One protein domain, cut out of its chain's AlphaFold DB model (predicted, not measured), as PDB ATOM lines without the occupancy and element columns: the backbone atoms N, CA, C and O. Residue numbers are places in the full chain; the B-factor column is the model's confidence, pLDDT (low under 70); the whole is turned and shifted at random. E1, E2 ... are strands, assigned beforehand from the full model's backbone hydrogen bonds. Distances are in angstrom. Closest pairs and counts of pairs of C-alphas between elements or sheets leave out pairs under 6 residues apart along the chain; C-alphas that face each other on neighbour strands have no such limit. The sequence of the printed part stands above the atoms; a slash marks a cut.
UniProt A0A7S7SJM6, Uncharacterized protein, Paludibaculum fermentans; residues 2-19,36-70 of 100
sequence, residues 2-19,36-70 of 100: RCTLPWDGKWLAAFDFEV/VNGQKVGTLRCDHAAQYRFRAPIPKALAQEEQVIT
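AT A GLANCE: This is residues 2 to 19 and 36 to 70 of the 100 residues of an uncharacterized protein of Paludibaculum fermentans (UniProt A0A7S7SJM6). Two long strands, E2 and E4, lie side by side as an antiparallel ladder along a rod-like shape, and a third long strand, E3, runs alongside them at a wider spacing and folds back into E4 at one end. Toward the other end, the short strands E1 and E5 make a small separate pair, and the loops of residues 5 to 10 and 58 to 67 lie at that end. The printed part has 53 residues with no named helix and five named strands, in the order E1, E2, E3, E4, E5, and its class is all strand. The two sheets, E2 - E4 and E1 - E5, are each antiparallel. The whole is loose, with a radius of gyration of the C-alphas of 12.9 A and spans of 40 by 17 by 16 A.

HOW THE PARTS SIT: E2, residues 11 to 19, and E4, residues 50 to 57, are antiparallel neighbours with an angle of 165 degrees between their directions. C-alphas 12 and 57 face each other at 4.4 A, and C-alphas 18 and 51 also at 4.4 A. N 13 and O 56 are within hydrogen-bond range at 2.8 A, as are N 52 and O 17 at 2.8 A. E3, residues 39 to 46, pairs with no named strand. Its closest C-alphas to E4 are those of Val 41 and Ala 56, 6.5 A apart, and the two centres are 9.4 A apart. The closest C-alphas of E2 and E3 are those of Val 19 and Cys 46, at 7.5 A. E1, residues 2 to 4, and E5, residues 68 to 70, are antiparallel neighbours at 146 degrees, with N 69 and O 3 at 2.8 A, within hydrogen-bond range. E1 is apart from E2, E3 and E4, and E5 is apart from E2, E3 and E4.

IN THESE COORDINATES: E2 is the longest strand, 25.5 A from C-alpha 11 at (205.686, 208.096, 202.779) to C-alpha 19 at (227.542, 218.203, 194.391). E4 measures 23.2 A from residue 50 to 57, and E3 measures 21.1 A from residue 39 to 46. E1 begins with C-alpha 2 at (206.015, 212.453, 189.730), and E5 ends with C-alpha 70 at (205.159, 215.897, 192.612).

THE WHOLE: The two C-alphas farthest apart are those of His 48 and Glu 65, at 39.6 A, while the first and last printed C-alphas, 2 and 70, are 4.6 A apart. Residues 20 to 35 are not printed, and C-alphas 19 and 36 are 21.8 A apart across this cut. Of the links printed whole, E3 to E4 is tight, E1 to E2 and E4 to E5 are short, and none is long. The mean pLDDT of the printed part is 89.6, with residues 7, 65 and 66 under 70.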
ATOM      1  N   ARG A   2     207.485 212.479 189.638       88.50
ATOM      2  CA  ARG A   2     206.015 212.453 189.730       88.50
ATOM      3  C   ARG A   2     205.529 211.007 189.756       88.50
ATOM      4  O   ARG A   2     205.936 210.244 188.886       88.50
ATOM      5  N   CYS A   3     204.678 210.645 190.710       85.62
ATOM      6  CA  CYS A   3     204.001 209.346 190.723       85.62
ATOM      7  C   CYS A   3     202.711 209.401 191.547       85.62
ATOM      8  O   CYS A   3     202.482 210.346 192.301       85.62
ATOM      9  N   THR A   4     201.878 208.377 191.402       85.31
ATOM     10  CA  THR A   4     200.762 208.108 192.314       85.31
ATOM     11  C   THR A   4     201.275 207.201 193.430       85.31
ATOM     12  O   THR A   4     202.031 206.270 193.151       85.31
ATOM     13  N   LEU A   5     200.908 207.482 194.680       78.50
ATOM     14  CA  LEU A   5     201.250 206.645 195.837       78.50
ATOM     15  C   LEU A   5     199.985 205.962 196.365       78.50
ATOM     16  O   LEU A   5     198.945 206.608 196.344       78.50
ATOM     17  N   PRO A   6     200.045 204.711 196.851       76.88
ATOM     18  CA  PRO A   6     198.977 204.146 197.670       76.88
ATOM     19  C   PRO A   6     198.940 204.856 199.037       76.88
ATOM     20  O   PRO A   6     199.968 205.051 199.677       76.88
ATOM     21  N   TRP A   7     197.777 205.351 199.461       69.38
ATOM     22  CA  TRP A   7     197.653 206.407 200.493       69.38
ATOM     23  C   TRP A   7     197.506 205.878 201.921       69.38
ATOM     24  O   TRP A   7     197.533 206.651 202.880       69.38
ATOM     25  N   ASP A   8     197.349 204.568 202.065       75.00
ATOM     26  CA  ASP A   8     197.308 203.867 203.344       75.00
ATOM     27  C   ASP A   8     198.678 203.836 204.049       75.00
ATOM     28  O   ASP A   8     198.733 203.685 205.273       75.00
ATOM     29  N   GLY A   9     199.765 204.082 203.312       76.12
ATOM     30  CA  GLY A   9     201.133 204.148 203.827       76.12
ATOM     31  C   GLY A   9     201.570 205.506 204.397       76.12
ATOM     32  O   GLY A   9     201.014 206.575 204.111       76.12
ATOM     33  N   LYS A  10     202.634 205.479 205.207       87.69
ATOM     34  CA  LYS A  10     203.443 206.667 205.508       87.69
ATOM     35  C   LYS A  10     204.561 206.749 204.478       87.69
ATOM     36  O   LYS A  10     205.258 205.770 204.251       87.69
ATOM     37  N   TRP A  11     204.739 207.920 203.877       91.19
ATOM     38  CA  TRP A  11     205.686 208.096 202.779       91.19
ATOM     39  C   TRP A  11     206.742 209.138 203.104       91.19
ATOM     40  O   TRP A  11     206.441 210.200 203.654       91.19
ATOM     41  N   LEU A  12     207.973 208.863 202.686       94.31
ATOM     42  CA  LEU A  12     209.075 209.809 202.673       94.31
ATOM     43  C   LEU A  12     209.341 210.274 201.242       94.31
ATOM     44  O   LEU A  12     209.500 209.460 200.332       94.31
ATOM     45  N   ALA A  13     209.482 211.581 201.049       95.19
ATOM     46  CA  ALA A  13     210.151 212.123 199.878       95.19
ATOM     47  C   ALA A  13     211.647 211.800 199.973       95.19
ATOM     48  O   ALA A  13     212.286 212.111 200.982       95.19
ATOM     49  N   ALA A  14     212.204 211.194 198.926       97.25
ATOM     50  CA  ALA A  14     213.605 210.803 198.862       97.25
ATOM     51  C   ALA A  14     214.305 211.451 197.669       97.25
ATOM     52  O   ALA A  14     213.819 211.397 196.538       97.25
ATOM     53  N   PHE A  15     215.467 212.048 197.927       98.19
ATOM     54  CA  PHE A  15     216.301 212.658 196.900       98.19
ATOM     55  C   PHE A  15     217.780 212.447 197.234       98.19
ATOM     56  O   PHE A  15     218.253 212.883 198.283       98.19
ATOM     57  N   ASP A  16     218.491 211.768 196.343       98.31
ATOM     58  CA  ASP A  16     219.915 211.467 196.414       98.31
ATOM     59  C   ASP A  16     220.617 212.166 195.253       98.31
ATOM     60  O   ASP A  16     220.174 212.110 194.099       98.31
ATOM     61  N   PHE A  17     221.692 212.880 195.568       98.00
ATOM     62  CA  PHE A  17     222.386 213.709 194.596       98.00
ATOM     63  C   PHE A  17     223.848 213.922 194.962       98.00
ATOM     64  O   PHE A  17     224.257 213.731 196.105       98.00
ATOM     65  N   GLU A  18     224.632 214.350 193.984       97.69
ATOM     66  CA  GLU A  18     226.033 214.707 194.150       97.69
ATOM     67  C   GLU A  18     226.254 216.180 193.804       97.69
ATOM     68  O   GLU A  18     225.721 216.701 192.817       97.69
ATOM     69  N   VAL A  19     227.056 216.845 194.635       96.31
ATOM     70  CA  VAL A  19     227.542 218.203 194.391       96.31
ATOM     71  C   VAL A  19     229.018 218.124 194.031       96.31
ATOM     72  O   VAL A  19     229.832 217.671 194.835       96.31
ATOM     73  N   VAL A  36     206.929 219.211 197.978       93.88
ATOM     74  CA  VAL A  36     205.939 218.208 197.593       93.88
ATOM     75  C   VAL A  36     204.637 218.931 197.279       93.88
ATOM     76  O   VAL A  36     204.126 219.671 198.115       93.88
ATOM     77  N   ASN A  37     204.121 218.761 196.060       92.62
ATOM     78  CA  ASN A  37     202.913 219.448 195.581       92.62
ATOM     79  C   ASN A  37     202.955 220.979 195.798       92.62
ATOM     80  O   ASN A  37     201.955 221.601 196.142       92.62
ATOM     81  N   GLY A  38     204.136 221.582 195.607       92.44
ATOM     82  CA  GLY A  38     204.371 223.021 195.776       92.44
ATOM     83  C   GLY A  38     204.482 223.496 197.229       92.44
ATOM     84  O   GLY A  38     204.637 224.689 197.469       92.44
ATOM     85  N   GLN A  39     204.411 222.596 198.216       94.06
ATOM     86  CA  GLN A  39     204.689 222.925 199.613       94.06
ATOM     87  C   GLN A  39     206.088 222.475 200.008       94.06
ATOM     88  O   GLN A  39     206.473 221.320 199.821       94.06
ATOM     89  N   LYS A  40     206.846 223.390 200.609       95.88
ATOM     90  CA  LYS A  40     208.187 223.125 201.125       95.88
ATOM     91  C   LYS A  40     208.156 222.057 202.220       95.88
ATOM     92  O   LYS A  40     207.532 222.249 203.259       95.88
ATOM     93  N   VAL A  41     208.912 220.982 202.009       95.81
ATOM     94  CA  VAL A  41     209.106 219.889 202.977       95.81
ATOM     95  C   VAL A  41     210.491 219.908 203.625       95.81
ATOM     96  O   VAL A  41     210.690 219.282 204.660       95.81
ATOM     97  N   GLY A  42     211.454 220.647 203.064       96.88
ATOM     98  CA  GLY A  42     212.763 220.811 203.692       96.88
ATOM     99  C   GLY A  42     213.779 221.584 202.862       96.88
ATOM    100  O   GLY A  42     213.502 222.020 201.745       96.88
ATOM    101  N   THR A  43     214.967 221.762 203.437       98.12
ATOM    102  CA  THR A  43     216.142 222.331 202.764       98.12
ATOM    103  C   THR A  43     217.407 221.598 203.167       98.12
ATOM    104  O   THR A  43     217.512 221.156 204.309       98.12
ATOM    105  N   LEU A  44     218.396 221.565 202.277       98.06
ATOM    106  CA  LEU A  44     219.731 221.060 202.562       98.06
ATOM    107  C   LEU A  44     220.784 222.042 202.047       98.06
ATOM    108  O   LEU A  44     220.826 222.350 200.855       98.06
ATOM    109  N   ARG A  45     221.631 222.539 202.953       97.50
ATOM    110  CA  ARG A  45     222.805 223.340 202.594       97.50
ATOM    111  C   ARG A  45     223.954 222.402 202.244       97.50
ATOM    112  O   ARG A  45     224.246 221.488 203.008       97.50
ATOM    113  N   CYS A  46     224.601 222.668 201.118       97.25
ATOM    114  CA  CYS A  46     225.737 221.912 200.611       97.25
ATOM    115  C   CYS A  46     226.936 222.859 200.519       97.25
ATOM    116  O   CYS A  46     226.943 223.777 199.697       97.25
ATOM    117  N   ASP A  47     227.920 222.683 201.395       96.69
ATOM    118  CA  ASP A  47     229.099 223.552 201.503       96.69
ATOM    119  C   ASP A  47     230.414 222.870 201.110       96.69
ATOM    120  O   ASP A  47     231.446 223.534 201.041       96.69
ATOM    121  N   HIS A  48     230.373 221.579 200.785       96.50
ATOM    122  CA  HIS A  48     231.502 220.817 200.264       96.50
ATOM    123  C   HIS A  48     231.042 219.774 199.239       96.50
ATOM    124  O   HIS A  48     229.866 219.395 199.191       96.50
ATOM    125  N   ALA A  49     231.973 219.316 198.403       96.12
ATOM    126  CA  ALA A  49     231.704 218.273 197.425       96.12
ATOM    127  C   ALA A  49     231.468 216.931 198.126       96.12
ATOM    128  O   ALA A  49     232.325 216.456 198.871       96.12
ATOM    129  N   ALA A  50     230.297 216.342 197.903       97.62
ATOM    130  CA  ALA A  50     229.892 215.080 198.504       97.62
ATOM    131  C   ALA A  50     228.638 214.524 197.822       97.62
ATOM    132  O   ALA A  50     227.954 215.206 197.049       97.62
ATOM    133  N   GLN A  51     228.313 213.283 198.179       98.00
ATOM    134  CA  GLN A  51     226.979 212.734 197.993       98.00
ATOM    135  C   GLN A  51     226.087 213.168 199.152       98.00
ATOM    136  O   GLN A  51     226.409 212.955 200.322       98.00
ATOM    137  N   TYR A  52     224.942 213.738 198.815       98.25
ATOM    138  CA  TYR A  52     223.938 214.202 199.753       98.25
ATOM    139  C   TYR A  52     222.680 213.351 199.639       98.25
ATOM    140  O   TYR A  52     222.315 212.865 198.566       98.25
ATOM    141  N   ARG A  53     222.000 213.191 200.775       98.19
ATOM    142  CA  ARG A  53     220.721 212.493 200.865       98.19
ATOM    143  C   ARG A  53     219.731 213.361 201.608       98.19
ATOM    144  O   ARG A  53     219.997 213.812 202.719       98.19
ATOM    145  N   PHE A  54     218.573 213.552 201.001       98.12
ATOM    146  CA  PHE A  54     217.430 214.190 201.622       98.12
ATOM    147  C   PHE A  54     216.323 213.163 201.823       98.12
ATOM    148  O   PHE A  54     215.978 212.414 200.904       98.12
ATOM    149  N   ARG A  55     215.772 213.130 203.033       97.31
ATOM    150  CA  ARG A  55     214.588 212.353 203.392       97.31
ATOM    151  C   ARG A  55     213.677 213.252 204.216       97.31
ATOM    152  O   ARG A  55     214.150 213.863 205.172       97.31
ATOM    153  N   ALA A  56     212.402 213.332 203.860       95.75
ATOM    154  CA  ALA A  56     211.414 214.049 204.660       95.75
ATOM    155  C   ALA A  56     210.044 213.376 204.576       95.75
ATOM    156  O   ALA A  56     209.670 212.926 203.492       95.75
ATOM    157  N   PRO A  57     209.286 213.326 205.685       93.69
ATOM    158  CA  PRO A  57     207.931 212.802 205.663       93.69
ATOM    159  C   PRO A  57     207.046 213.646 204.752       93.69
ATOM    160  O   PRO A  57     207.168 214.871 204.715       93.69
ATOM    161  N   ILE A  58     206.139 212.985 204.039       89.44
ATOM    162  CA  ILE A  58     205.099 213.635 203.248       89.44
ATOM    163  C   ILE A  58     203.888 213.849 204.153       89.44
ATOM    164  O   ILE A  58     203.281 212.875 204.605       89.44
ATOM    165  N   PRO A  59     203.514 215.107 204.443       84.81
ATOM    166  CA  PRO A  59     202.286 215.400 205.162       84.81
ATOM    167  C   PRO A  59     201.087 214.743 204.477       84.81
ATOM    168  O   PRO A  59     200.881 214.940 203.282       84.81
ATOM    169  N   LYS A  60     200.241 214.031 205.233       80.12
ATOM    170  CA  LYS A  60     199.009 213.423 204.690       80.12
ATOM    171  C   LYS A  60     198.118 214.438 203.968       80.12
ATOM    172  O   LYS A  60     197.517 214.119 202.955       80.12
ATOM    173  N   ALA A  61     198.093 215.684 204.446       81.25
ATOM    174  CA  ALA A  61     197.356 216.777 203.812       81.25
ATOM    175  C   ALA A  61     197.808 217.079 202.366       81.25
ATOM    176  O   ALA A  61     197.053 217.686 201.613       81.25
ATOM    177  N   LEU A  62     199.023 216.668 201.984       77.62
ATOM    178  CA  LEU A  62     199.585 216.834 200.644       77.62
ATOM    179  C   LEU A  62     199.401 215.617 199.737       77.62
ATOM    180  O   LEU A  62     199.728 215.707 198.556       77.62
ATOM    181  N   ALA A  63     198.907 214.500 200.265       70.56
ATOM    182  CA  ALA A  63     198.750 213.238 199.556       70.56
ATOM    183  C   ALA A  63     197.276 212.815 199.600       70.56
ATOM    184  O   ALA A  63     196.868 212.057 200.477       70.56
ATOM    185  N   GLN A  64     196.461 213.353 198.689       70.50
ATOM    186  CA  GLN A  64     195.077 212.895 198.519       70.50
ATOM    187  C   GLN A  64     195.019 211.594 197.712       70.50
ATOM    188  O   GLN A  64     195.920 211.316 196.914       70.50
ATOM    189  N   GLU A  65     193.940 210.826 197.905       67.44
ATOM    190  CA  GLU A  65     193.674 209.615 197.127       67.44
ATOM    191  C   GLU A  65     193.709 209.897 195.615       67.44
ATOM    192  O   GLU A  65     193.234 210.927 195.143       67.44
ATOM    193  N   GLU A  66     194.363 209.008 194.871       66.38
ATOM    194  CA  GLU A  66     194.576 209.026 193.417       66.38
ATOM    195  C   GLU A  66     195.283 210.267 192.851       66.38
ATOM    196  O   GLU A  66     195.427 210.420 191.635       66.38
ATOM    197  N   GLN A  67     195.828 211.125 193.716       80.00
ATOM    198  CA  GLN A  67     196.545 212.315 193.291       80.00
ATOM    199  C   GLN A  67     197.973 211.988 192.836       80.00
ATOM    200  O   GLN A  67     198.733 211.286 193.505       80.00
ATOM    201  N   VAL A  68     198.377 212.579 191.709       87.19
ATOM    202  CA  VAL A  68     199.784 212.603 191.296       87.19
ATOM    203  C   VAL A  68     200.563 213.498 192.253       87.19
ATOM    204  O   VAL A  68     200.382 214.718 192.257       87.19
ATOM    205  N   ILE A  69     201.474 212.907 193.017       89.75
ATOM    206  CA  ILE A  69     202.373 213.624 193.914       89.75
ATOM    207  C   ILE A  69     203.617 214.041 193.137       89.75
ATOM    208  O   ILE A  69     204.224 213.254 192.407       89.75
ATOM    209  N   THR A  70     204.001 215.306 193.286       93.44
ATOM    210  CA  THR A  70     205.159 215.897 192.612       93.44
ATOM    211  C   THR A  70     206.211 216.300 193.634       93.44
ATOM    212  O   THR A  70     205.965 217.192 194.438       93.44
TER     213      THR A  70